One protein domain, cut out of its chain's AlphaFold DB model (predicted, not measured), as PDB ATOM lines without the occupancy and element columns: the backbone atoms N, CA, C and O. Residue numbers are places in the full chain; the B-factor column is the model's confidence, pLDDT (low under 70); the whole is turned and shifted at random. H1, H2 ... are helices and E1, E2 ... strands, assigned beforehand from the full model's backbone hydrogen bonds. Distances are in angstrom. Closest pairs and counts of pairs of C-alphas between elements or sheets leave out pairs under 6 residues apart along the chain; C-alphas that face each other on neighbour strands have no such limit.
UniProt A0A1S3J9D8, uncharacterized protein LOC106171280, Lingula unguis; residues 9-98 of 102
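Overview. This is residues 9 to 98 of the 102 residues of the protein "uncharacterized protein LOC106171280" of Lingula unguis (UniProt A0A1S3J9D8). A five-strand antiparallel sheet, curled like part of a barrel, makes one end of this domain, and three short helices, H1, H2 and H3, are loosely gathered toward the other end, on the side of the edge strand E1. A long link without a named element, residues 31 to 50, runs from H2 past E1, where residues 34 to 35 pair briefly with it, and loops out through Lys 46 before returning to H3. The printed part has 90 residues, with H1, H2, H3, E1, E2, E3, E4 and E5 in that order along the chain; the sheet order is E1, E2, E3, E4, E5. The class is mixed, helices and strands, with under half of the residues in named elements. The whole is compact, with a radius of gyration of the C-alphas of 12.9 A and spans of 33 by 28 by 22 A.

Along the chain. H1 covers residues 12 to 19 and is 10.3 A long, starting with C-alpha 12 at (243.104, 282.786, -187.725). H2 covers residues 22 to 30, 11.7 A, and H3 residues 51 to 55. E1 is residues 58 to 61, beginning with C-alpha 58 at (234.085, 270.684, -193.316). E2 is residues 68 to 71, E3 residues 76 to 80, 13.4 A, E4 residues 83 to 86, and E5 residues 95 to 97, ending with C-alpha 97 at (239.490, 277.521, -207.048).

Arrangement. E1 to E5 form a meander, each strand the antiparallel neighbour of the one before, and each successive pair is a hairpin. N 60 and O 70 are 2.7 A apart between E1 and E2, N 69 and O 77 2.8 A between E2 and E3, N 83 and O 80 2.8 A between E3 and E4, and N 84 and O 96 2.8 A between E4 and E5, each within hydrogen-bond range. The sheet is strongly twisted. H2 is on the sheet but only grazes it with residues 24 to 29; the C-alphas of Ala 28 and Ile 58 of E1, the closest, are 6.6 A apart. H1 and H3 are not on the sheet. H1 and H2 only just touch, with 3 pairs of C-alphas within 8 A, and only at the corner by their link; Gln 18 and Tyr 25 have the closest C-alphas, 5.7 A apart, and the lines are about perpendicular at 86 degrees. H3 is close to H1 but not clearly touching, the closest C-alphas, of Leu 17 and Tyr 54, being 7.0 A apart. In H1, H2 and H3 every O i to N i+4 pair is within hydrogen-bond range.

Size, cuts and confidence. The C-alphas of Lys 46 and Asp 64, the two farthest apart, are 39.1 A from each other. The printed part has no cut. The link from H2 to H3, 20 residues, is long. The mean pLDDT of the printed part is 86.0, and residues 40 to 47 and residue 98 are under 70.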
ATOM      1  N   PHE A   9     249.293 277.709-189.882       81.31
ATOM      2  CA  PHE A   9     249.346 277.864-188.429       81.31
ATOM      3  C   PHE A   9     249.196 279.323-187.983       81.31
ATOM      4  O   PHE A   9     248.877 279.575-186.824       81.31
ATOM      5  N   GLU A  10     249.354 280.282-188.897       84.25
ATOM      6  CA  GLU A  10     249.042 281.696-188.661       84.25
ATOM      7  C   GLU A  10     247.614 282.060-189.107       84.25
ATOM      8  O   GLU A  10     247.083 283.118-188.743       84.25
ATOM      9  N   ASN A  11     246.944 281.180-189.858       85.75
ATOM     10  CA  ASN A  11     245.592 281.419-190.334       85.75
ATOM     11  C   ASN A  11     244.598 281.423-189.160       85.75
ATOM     12  O   ASN A  11     244.271 280.388-188.577       85.75
ATOM     13  N   LYS A  12     244.043 282.601-188.848       87.38
ATOM     14  CA  LYS A  12     243.104 282.786-187.725       87.38
ATOM     15  C   LYS A  12     241.881 281.871-187.787       87.38
ATOM     16  O   LYS A  12     241.358 281.513-186.735       87.38
ATOM     17  N   PHE A  13     241.399 281.522-188.980       89.50
ATOM     18  CA  PHE A  13     240.299 280.568-189.112       89.50
ATOM     19  C   PHE A  13     240.751 279.187-188.632       89.50
ATOM     20  O   PHE A  13     240.111 278.604-187.762       89.50
ATOM     21  N   PHE A  14     241.886 278.697-189.129       89.88
ATOM     22  CA  PHE A  14     242.392 277.379-188.756       89.88
ATOM     23  C   PHE A  14     242.789 277.296-187.273       89.88
ATOM     24  O   PHE A  14     242.380 276.367-186.579       89.88
ATOM     25  N   VAL A  15     243.469 278.317-186.747       90.75
ATOM     26  CA  VAL A  15     243.826 278.406-185.320       90.75
ATOM     27  C   VAL A  15     242.582 278.381-184.428       90.75
ATOM     28  O   VAL A  15     242.549 277.668-183.423       90.75
ATOM     29  N   ASN A  16     241.529 279.124-184.785       91.25
ATOM     30  CA  ASN A  16     240.278 279.118-184.023       91.25
ATOM     31  C   ASN A  16     239.534 277.785-184.137       91.25
ATOM     32  O   ASN A  16     238.921 277.356-183.159       91.25
ATOM     33  N   LEU A  17     239.586 277.130-185.298       92.50
ATOM     34  CA  LEU A  17     239.019 275.798-185.480       92.50
ATOM     35  C   LEU A  17     239.694 274.789-184.541       92.50
ATOM     36  O   LEU A  17     239.001 274.045-183.857       92.50
ATOM     37  N   GLN A  18     241.025 274.818-184.436       93.25
ATOM     38  CA  GLN A  18     241.779 273.919-183.555       93.25
ATOM     39  C   GLN A  18     241.593 274.224-182.062       93.25
ATOM     40  O   GLN A  18     241.560 273.305-181.250       93.25
ATOM     41  N   SER A  19     241.494 275.502-181.685       92.12
ATOM     42  CA  SER A  19     241.471 275.915-180.273       92.12
ATOM     43  C   SER A  19     240.060 276.103-179.712       92.12
ATOM     44  O   SER A  19     239.715 275.513-178.691       92.12
ATOM     45  N   LYS A  20     239.230 276.926-180.361       92.44
ATOM     46  CA  LYS A  20     237.898 277.315-179.874       92.44
ATOM     47  C   LYS A  20     236.809 276.323-180.277       92.44
ATOM     48  O   LYS A  20     235.861 276.134-179.525       92.44
ATOM     49  N   TYR A  21     236.942 275.711-181.450       93.69
ATOM     50  CA  TYR A  21     235.970 274.765-182.006       93.69
ATOM     51  C   TYR A  21     236.575 273.365-182.159       93.69
ATOM     52  O   TYR A  21     236.322 272.673-183.146       93.69
ATOM     53  N   ALA A  22     237.370 272.953-181.166       93.94
ATOM     54  CA  ALA A  22     238.129 271.705-181.184       93.94
ATOM     55  C   ALA A  22     237.254 270.470-181.450       93.94
ATOM     56  O   ALA A  22     237.701 269.539-182.107       93.94
ATOM     57  N   GLU A  23     235.992 270.468-181.013       95.38
ATOM     58  CA  GLU A  23     235.046 269.386-181.315       95.38
ATOM     59  C   GLU A  23     234.792 269.232-182.822       95.38
ATOM     60  O   GLU A  23     234.780 268.115-183.334       95.38
ATOM     61  N   ILE A  24     234.649 270.341-183.556       95.31
ATOM     62  CA  ILE A  24     234.473 270.325-185.018       95.31
ATOM     63  C   ILE A  24     235.774 269.899-185.702       95.31
ATOM     64  O   ILE A  24     235.741 269.130-186.662       95.31
ATOM     65  N   TYR A  25     236.918 270.374-185.202       95.50
ATOM     66  CA  TYR A  25     238.225 269.965-185.710       95.50
ATOM     67  C   TYR A  25     238.454 268.460-185.545       95.50
ATOM     68  O   TYR A  25     238.782 267.788-186.518       95.50
ATOM     69  N   ASN A  26     238.230 267.930-184.342       96.00
ATOM     70  CA  ASN A  26     238.390 266.510-184.040       96.00
ATOM     71  C   ASN A  26     237.417 265.669-184.866       96.00
ATOM     72  O   ASN A  26     237.840 264.707-185.491       96.00
ATOM     73  N   PHE A  27     236.154 266.092-184.987       95.12
ATOM     74  CA  PHE A  27     235.193 265.444-185.879       95.12
ATOM     75  C   PHE A  27     235.721 265.337-187.317       95.12
ATOM     76  O   PHE A  27     235.642 264.270-187.925       95.12
ATOM     77  N   ALA A  28     236.285 266.413-187.867       94.94
ATOM     78  CA  ALA A  28     236.857 266.378-189.206       94.94
ATOM     79  C   ALA A  28     238.118 265.499-189.279       94.94
ATOM     80  O   ALA A  28     238.273 264.733-190.229       94.94
ATOM     81  N   ALA A  29     238.998 265.575-188.278       93.88
ATOM     82  CA  ALA A  29     240.255 264.833-188.231       93.88
ATOM     83  C   ALA A  29     240.039 263.318-188.083       93.88
ATOM     84  O   ALA A  29     240.595 262.543-188.865       93.88
ATOM     85  N   ASP A  30     239.189 262.903-187.142       96.56
ATOM     86  CA  ASP A  30     238.890 261.499-186.840       96.56
ATOM     87  C   ASP A  30     238.276 260.783-188.048       96.56
ATOM     88  O   ASP A  30     238.570 259.616-188.310       96.56
ATOM     89  N   ASN A  31     237.476 261.507-188.836       94.25
ATOM     90  CA  ASN A  31     236.834 260.989-190.043       94.25
ATOM     91  C   ASN A  31     237.614 261.287-191.338       94.25
ATOM     92  O   ASN A  31     237.163 260.927-192.423       94.25
ATOM     93  N   ARG A  32     238.788 261.930-191.249       92.38
ATOM     94  CA  ARG A  32     239.616 262.350-192.399       92.38
ATOM     95  C   ARG A  32     238.857 263.198-193.429       92.38
ATOM     96  O   ARG A  32     239.095 263.088-194.634       92.38
ATOM     97  N   TYR A  33     237.955 264.050-192.959       93.38
ATOM     98  CA  TYR A  33     237.215 264.983-193.800       93.38
ATOM     99  C   TYR A  33     238.088 266.150-194.252       93.38
ATOM    100  O   TYR A  33     239.024 266.573-193.571       93.38
ATOM    101  N   MET A  34     237.768 266.683-195.430       91.38
ATOM    102  CA  MET A  34     238.503 267.808-195.995       91.38
ATOM    103  C   MET A  34     238.065 269.108-195.316       91.38
ATOM    104  O   MET A  34     236.873 269.366-195.164       91.38
ATOM    105  N   ILE A  35     239.031 269.943-194.932       92.25
ATOM    106  CA  ILE A  35     238.781 271.252-194.320       92.25
ATOM    107  C   ILE A  35     239.140 272.338-195.333       92.25
ATOM    108  O   ILE A  35     240.299 272.493-195.716       92.25
ATOM    109  N   CYS A  36     238.148 273.115-195.752       89.88
ATOM    110  CA  CYS A  36     238.348 274.279-196.602       89.88
ATOM    111  C   CYS A  36     238.807 275.461-195.746       89.88
ATOM    112  O   CYS A  36     238.007 276.067-195.044       89.88
ATOM    113  N   VAL A  37     240.089 275.813-195.803       88.75
ATOM    114  CA  VAL A  37     240.602 276.968-195.053       88.75
ATOM    115  C   VAL A  37     240.610 278.208-195.954       88.75
ATOM    116  O   VAL A  37     241.302 278.213-196.976       88.75
ATOM    117  N   PRO A  38     239.839 279.263-195.623       85.88
ATOM    118  CA  PRO A  38     239.823 280.487-196.412       85.88
ATOM    119  C   PRO A  38     241.183 281.195-196.339       85.88
ATOM    120  O   PRO A  38     241.787 281.284-195.271       85.88
ATOM    121  N   ARG A  39     241.642 281.737-197.475       78.19
ATOM    122  CA  ARG A  39     242.831 282.604-197.534       78.19
ATOM    123  C   ARG A  39     242.626 283.881-196.722       78.19
ATOM    124  O   ARG A  39     241.547 284.488-196.784       78.19
ATOM    125  N   THR A  40     243.653 284.317-195.997       69.88
ATOM    126  CA  THR A  40     243.609 285.566-195.228       69.88
ATOM    127  C   THR A  40     243.423 286.733-196.199       69.88
ATOM    128  O   THR A  40     244.117 286.861-197.202       69.88
ATOM    129  N   GLY A  41     242.431 287.584-195.929       62.34
ATOM    130  CA  GLY A  41     242.125 288.762-196.752       62.34
ATOM    131  C   GLY A  41     241.058 288.557-197.835       62.34
ATOM    132  O   GLY A  41     240.561 289.551-198.358       62.34
ATOM    133  N   HIS A  42     240.647 287.318-198.134       57.59
ATOM    134  CA  HIS A  42     239.516 287.041-199.040       57.59
ATOM    135  C   HIS A  42     238.168 286.966-198.321       57.59
ATOM    136  O   HIS A  42     237.134 287.329-198.880       57.59
ATOM    137  N   SER A  43     238.165 286.526-197.070       52.81
ATOM    138  CA  SER A  43     237.012 286.636-196.192       52.81
ATOM    139  C   SER A  43     237.110 287.938-195.415       52.81
ATOM    140  O   SER A  43     238.148 288.271-194.845       52.81
ATOM    141  N   SER A  44     236.017 288.691-195.433       49.28
ATOM    142  CA  SER A  44     235.794 289.933-194.706       49.28
ATOM    143  C   SER A  44     236.413 289.871-193.307       49.28
ATOM    144  O   SER A  44     235.786 289.390-192.365       49.28
ATOM    145  N   SER A  45     237.628 290.401-193.159       47.72
ATOM    146  CA  SER A  45     238.467 290.414-191.948       47.72
ATOM    147  C   SER A  45     237.855 291.177-190.759       47.72
ATOM    148  O   SER A  45     238.532 291.480-189.781       47.72
ATOM    149  N   LYS A  46     236.560 291.490-190.845       52.91
ATOM    150  CA  LYS A  46     235.749 292.210-189.868       52.91
ATOM    151  C   LYS A  46     234.741 291.326-189.132       52.91
ATOM    152  O   LYS A  46     234.216 291.780-188.121       52.91
ATOM    153  N   TYR A  47     234.458 290.108-189.601       58.25
ATOM    154  CA  TYR A  47     233.440 289.250-188.986       58.25
ATOM    155  C   TYR A  47     234.076 288.090-188.218       58.25
ATOM    156  O   TYR A  47     234.925 287.367-188.733       58.25
ATOM    157  N   LEU A  48     233.660 287.933-186.961       75.06
ATOM    158  CA  LEU A  48     233.936 286.740-186.170       75.06
ATOM    159  C   LEU A  48     233.161 285.575-186.791       75.06
ATOM    160  O   LEU A  48     231.938 285.647-186.883       75.06
ATOM    161  N   TYR A  49     233.864 284.522-187.204       84.06
ATOM    162  CA  TYR A  49     233.223 283.298-187.677       84.06
ATOM    163  C   TYR A  49     232.379 282.673-186.565       84.06
ATOM    164  O   TYR A  49     232.832 282.529-185.422       84.06
ATOM    165  N   THR A  50     231.159 282.303-186.919       89.88
ATOM    166  CA  THR A  50     230.243 281.526-186.087       89.88
ATOM    167  C   THR A  50     230.585 280.040-186.163       89.88
ATOM    168  O   THR A  50     231.323 279.606-187.043       89.88
ATOM    169  N   GLU A  51     230.033 279.232-185.257       90.75
ATOM    170  CA  GLU A  51     230.186 277.773-185.324       90.75
ATOM    171  C   GLU A  51     229.682 277.198-186.662       90.75
ATOM    172  O   GLU A  51     230.322 276.323-187.251       90.75
ATOM    173  N   GLU A  52     228.571 277.734-187.179       90.56
ATOM    174  CA  GLU A  52     228.009 277.329-188.469       90.56
ATOM    175  C   GLU A  52     228.963 277.610-189.628       90.56
ATOM    176  O   GLU A  52     229.034 276.806-190.559       90.56
ATOM    177  N   ASP A  53     229.731 278.703-189.561       89.81
ATOM    178  CA  ASP A  53     230.758 278.989-190.559       89.81
ATOM    179  C   ASP A  53     231.817 277.887-190.563       89.81
ATOM    180  O   ASP A  53     232.183 277.416-191.634       89.81
ATOM    181  N   TYR A  54     232.273 277.398-189.407       92.56
ATOM    182  CA  TYR A  54     233.244 276.298-189.368       92.56
ATOM    183  C   TYR A  54     232.666 274.999-189.930       92.56
ATOM    184  O   TYR A  54     233.304 274.369-190.772       92.56
ATOM    185  N   ARG A  55     231.437 274.629-189.545       93.62
ATOM    186  CA  ARG A  55     230.750 273.436-190.082       93.62
ATOM    187  C   ARG A  55     230.576 273.508-191.600       93.62
ATOM    188  O   ARG A  55     230.733 272.505-192.292       93.62
ATOM    189  N   ASN A  56     230.338 274.706-192.129       92.62
ATOM    190  CA  ASN A  56     230.236 274.968-193.562       92.62
ATOM    191  C   ASN A  56     231.544 274.711-194.337       92.62
ATOM    192  O   ASN A  56     231.507 274.593-195.558       92.62
ATOM    193  N   HIS A  57     232.692 274.660-193.660       92.31
ATOM    194  CA  HIS A  57     233.999 274.425-194.278       92.31
ATOM    195  C   HIS A  57     234.508 272.986-194.099       92.31
ATOM    196  O   HIS A  57     235.586 272.671-194.600       92.31
ATOM    197  N   ILE A  58     233.762 272.112-193.419       94.75
ATOM    198  CA  ILE A  58     234.085 270.684-193.316       94.75
ATOM    199  C   ILE A  58     233.348 269.947-194.424       94.75
ATOM    200  O   ILE A  58     232.122 269.951-194.423       94.75
ATOM    201  N   LEU A  59     234.071 269.319-195.348       93.94
ATOM    202  CA  LEU A  59     233.506 268.572-196.468       93.94
ATOM    203  C   LEU A  59     233.514 267.070-196.182       93.94
ATOM    204  O   LEU A  59     234.568 266.436-196.088       93.94
ATOM    205  N   ILE A  60     232.311 266.520-196.092       94.19
ATOM    206  CA  ILE A  60     232.001 265.110-195.905       94.19
ATOM    207  C   ILE A  60     231.757 264.514-197.297       94.19
ATOM    208  O   ILE A  60     230.860 264.990-197.997       94.19
ATOM    209  N   PRO A  61     232.549 263.530-197.750       92.06
ATOM    210  CA  PRO A  61     232.319 262.888-199.041       92.06
ATOM    211  C   PRO A  61     230.953 262.197-199.053       92.06
ATOM    212  O   PRO A  61     230.548 261.595-198.060       92.06
ATOM    213  N   VAL A  62     230.237 262.299-200.172       90.12
ATOM    214  CA  VAL A  62     229.002 261.540-200.384       90.12
ATOM    215  C   VAL A  62     229.374 260.208-201.022       90.12
ATOM    216  O   VAL A  62     229.965 260.182-202.105       90.12
ATOM    217  N   ASP A  63     229.028 259.115-200.344       81.06
ATOM    218  CA  ASP A  63     229.212 257.768-200.874       81.06
ATOM    219  C   ASP A  63     228.530 257.647-202.252       81.06
ATOM    220  O   ASP A  63     227.513 258.284-202.527       81.06
ATOM    221  N   ASP A  64     229.149 256.891-203.158       81.31
ATOM    222  CA  ASP A  64     228.688 256.637-204.533       81.31
ATOM    223  C   ASP A  64     228.796 257.788-205.551       81.31
ATOM    224  O   ASP A  64     228.601 257.550-206.745       81.31
ATOM    225  N   THR A  65     229.170 259.014-205.155       85.19
ATOM    226  CA  THR A  65     229.343 260.129-206.113       85.19
ATOM    227  C   THR A  65     230.702 260.824-205.958       85.19
ATOM    228  O   THR A  65     230.830 261.788-205.199       85.19
ATOM    229  N   PRO A  66     231.741 260.379-206.696       85.06
ATOM    230  CA  PRO A  66     233.070 260.980-206.638       85.06
ATOM    231  C   PRO A  66     233.035 262.480-206.938       85.06
ATOM    232  O   PRO A  66     232.453 262.917-207.929       85.06
ATOM    233  N   GLY A  67     233.694 263.268-206.090       85.81
ATOM    234  CA  GLY A  67     233.725 264.722-206.233       85.81
ATOM    235  C   GLY A  67     232.488 265.437-205.686       85.81
ATOM    236  O   GLY A  67     232.451 266.660-205.756       85.81
ATOM    237  N   THR A  68     231.512 264.732-205.108       91.62
ATOM    238  CA  THR A  68     230.379 265.344-204.401       91.62
ATOM    239  C   THR A  68     230.573 265.239-202.896       91.62
ATOM    240  O   THR A  68     230.955 264.201-202.356       91.62
ATOM    241  N   PHE A  69     230.295 266.339-202.213       93.50
ATOM    242  CA  PHE A  69     230.468 266.500-200.782       93.50
ATOM    243  C   PHE A  69     229.236 267.164-200.183       93.50
ATOM    244  O   PHE A  69     228.555 267.969-200.825       93.50
ATOM    245  N   LYS A  70     228.990 266.867-198.913       94.50
ATOM    246  CA  LYS A  70     228.119 267.652-198.050       94.50
ATOM    247  C   LYS A  70     228.953 268.357-197.005       94.50
ATOM    248  O   LYS A  70     229.911 267.798-196.482       94.50
ATOM    249  N   THR A  71     228.610 269.589-196.689       94.00
ATOM    250  CA  THR A  71     229.200 270.266-195.543       94.00
ATOM    251  C   THR A  71     228.685 269.646-194.240       94.00
ATOM    252  O   THR A  71     227.620 269.028-194.222       94.00
ATOM    253  N   ALA A  72     229.358 269.873-193.110       92.56
ATOM    254  CA  ALA A  72     228.856 269.446-191.792       92.56
ATOM    255  C   ALA A  72     227.604 270.220-191.309       92.56
ATOM    256  O   ALA A  72     227.183 270.069-190.163       92.56
ATOM    257  N   ASN A  73     227.033 271.074-192.165       92.00
ATOM    258  CA  ASN A  73     225.719 271.702-192.017       92.00
ATOM    259  C   ASN A  73     224.801 271.412-193.225       92.00
ATOM    260  O   ASN A  73     223.992 272.259-193.601       92.00
ATOM    261  N   ASP A  74     224.962 270.232-193.835       92.06
ATOM    262  CA  ASP A  74     224.058 269.638-194.833       92.06
ATOM    263  C   ASP A  74     223.889 270.422-196.146       92.06
ATOM    264  O   ASP A  74     222.854 270.335-196.810       92.06
ATOM    265  N   LYS A  75     224.913 271.169-196.567       92.50
ATOM    266  CA  LYS A  75     224.920 271.870-197.859       92.50
ATOM    267  C   LYS A  75     225.767 271.136-198.877       92.50
ATOM    268  O   LYS A  75     226.817 270.596-198.551       92.50
ATOM    269  N   GLU A  76     225.344 271.160-200.128       92.31
ATOM    270  CA  GLU A  76     226.020 270.431-201.193       92.31
ATOM    271  C   GLU A  76     227.169 271.235-201.790       92.31
ATOM    272  O   GLU A  76     227.064 272.437-202.056       92.31
ATOM    273  N   VAL A  77     228.274 270.543-202.030       92.12
ATOM    274  CA  VAL A  77     229.478 271.073-202.657       92.12
ATOM    275  C   VAL A  77     229.992 270.034-203.640       92.12
ATOM    276  O   VAL A  77     230.052 268.851-203.327       92.12
ATOM    277  N   THR A  78     230.407 270.466-204.824       91.88
ATOM    278  CA  THR A  78     231.109 269.594-205.772       91.88
ATOM    279  C   THR A  78     232.525 270.098-205.992       91.88
ATOM    280  O   THR A  78     232.757 271.302-206.044       91.88
ATOM    281  N   ILE A  79     233.488 269.185-206.087       89.75
ATOM    282  CA  ILE A  79     234.880 269.483-206.407       89.75
ATOM    283  C   ILE A  79     235.223 268.788-207.716       89.75
ATOM    284  O   ILE A  79     235.247 267.560-207.792       89.75
ATOM    285  N   GLN A  80     235.521 269.580-208.742       86.44
ATOM    286  CA  GLN A  80     235.923 269.084-210.055       86.44
ATOM    287  C   GLN A  80     237.121 269.878-210.558       86.44
ATOM    288  O   GLN A  80     237.089 271.105-210.580       86.44
ATOM    289  N   SER A  81     238.190 269.183-210.953       82.56
ATOM    290  CA  SER A  81     239.409 269.809-211.498       82.56
ATOM    291  C   SER A  81     239.975 270.926-210.609       82.56
ATOM    292  O   SER A  81     240.432 271.958-211.094       82.56
ATOM    293  N   GLY A  82     239.891 270.738-209.290       78.19
ATOM    294  CA  GLY A  82     240.327 271.723-208.305       78.19
ATOM    295  C   GLY A  82     239.399 272.930-208.127       78.19
ATOM    296  O   GLY A  82     239.724 273.851-207.389       78.19
ATOM    297  N   VAL A  83     238.223 272.952-208.747       84.44
ATOM    298  CA  VAL A  83     237.212 273.989-208.520       84.44
ATOM    299  C   VAL A  83     236.143 273.450-207.584       84.44
ATOM    300  O   VAL A  83     235.567 272.395-207.831       84.44
ATOM    301  N   ILE A  84     235.896 274.190-206.509       88.06
ATOM    302  CA  ILE A  84     234.816 273.976-205.555       88.06
ATOM    303  C   ILE A  84     233.593 274.751-206.051       88.06
ATOM    304  O   ILE A  84     233.644 275.975-206.163       88.06
ATOM    305  N   THR A  85     232.494 274.053-206.301       90.44
ATOM    306  CA  THR A  85     231.217 274.618-206.741       90.44
ATOM    307  C   THR A  85     230.178 274.423-205.645       90.44
ATOM    308  O   THR A  85     229.885 273.287-205.261       90.44
ATOM    309  N   THR A  86     229.613 275.515-205.126       90.12
ATOM    310  CA  THR A  86     228.543 275.448-204.118       90.12
ATOM    311  C   THR A  86     227.197 275.119-204.762       90.12
ATOM    312  O   THR A  86     226.838 275.692-205.788       90.12
ATOM    313  N   GLY A  87     226.452 274.197-204.155       88.69
ATOM    314  CA  GLY A  87     225.160 273.709-204.633       88.69
ATOM    315  C   GLY A  87     224.020 274.011-203.660       88.69
ATOM    316  O   GLY A  87     223.913 275.116-203.117       88.69
ATOM    317  N   GLN A  88     223.147 273.027-203.450       87.81
ATOM    318  CA  GLN A  88     221.970 273.154-202.592       87.81
ATOM    319  C   GLN A  88     222.339 273.569-201.155       87.81
ATOM    320  O   GLN A  88     223.322 273.106-200.584       87.81
ATOM    321  N   GLY A  89     221.541 274.460-200.558       85.06
ATOM    322  CA  GLY A  89     221.748 274.964-199.191       85.06
ATOM    323  C   GLY A  89     222.633 276.216-199.094       85.06
ATOM    324  O   GLY A  89     222.658 276.875-198.049       85.06
ATOM    325  N   PHE A  90     223.310 276.606-200.177       85.62
ATOM    326  CA  PHE A  90     223.958 277.913-200.297       85.62
ATOM    327  C   PHE A  90     222.998 278.955-200.887       85.62
ATOM    328  O   PHE A  90     222.121 278.627-201.680       85.62
ATOM    329  N   LYS A  91     223.166 280.230-200.503       82.31
ATOM    330  CA  LYS A  91     222.361 281.340-201.051       82.31
ATOM    331  C   LYS A  91     222.627 281.569-202.541       82.31
ATOM    332  O   LYS A  91     221.708 281.922-203.267       82.31
ATOM    333  N   ASP A  92     223.870 281.343-202.961       80.06
ATOM    334  CA  ASP A  92     224.339 281.526-204.331       80.06
ATOM    335  C   ASP A  92     225.213 280.334-204.747       80.06
ATOM    336  O   ASP A  92     225.958 279.783-203.925       80.06
ATOM    337  N   VAL A  93     225.188 279.998-206.038       83.75
ATOM    338  CA  VAL A  93     226.181 279.109-206.657       83.75
ATOM    339  C   VAL A  93     227.465 279.907-206.880       83.75
ATOM    340  O   VAL A  93     227.467 280.927-207.570       83.75
ATOM    341  N   ARG A  94     228.564 279.459-206.277       83.44
ATOM    342  CA  ARG A  94     229.888 280.079-206.351       83.44
ATOM    343  C   ARG A  94     230.911 279.041-206.767       83.44
ATOM    344  O   ARG A  94     230.889 277.923-206.269       83.44
ATOM    345  N   ASN A  95     231.832 279.469-207.625       82.12
ATOM    346  CA  ASN A  95     232.986 278.684-208.044       82.12
ATOM    347  C   ASN A  95     234.230 279.252-207.362       82.12
ATOM    348  O   ASN A  95     234.557 280.427-207.544       82.12
ATOM    349  N   VAL A  96     234.909 278.432-206.569       80.00
ATOM    350  CA  VAL A  96     236.110 278.804-205.820       80.00
ATOM    351  C   VAL A  96     237.223 277.836-206.191       80.00
ATOM    352  O   VAL A  96     237.101 276.634-205.986       80.00
ATOM    353  N   SER A  97     238.320 278.342-206.742       74.06
ATOM    354  CA  SER A  97     239.490 277.521-207.048       74.06
ATOM    355  C   SER A  97     240.225 277.108-205.769       74.06
ATOM    356  O   SER A  97     240.541 277.938-204.912       74.06
ATOM    357  N   ASN A  98     240.519 275.816-205.648       64.50
ATOM    358  CA  ASN A  98     241.447 275.289-204.662       64.50
ATOM    359  C   ASN A  98     242.887 275.659-205.073       64.50
ATOM    360  O   ASN A  98     243.187 275.899-206.240       64.50
TER     361      ASN A  98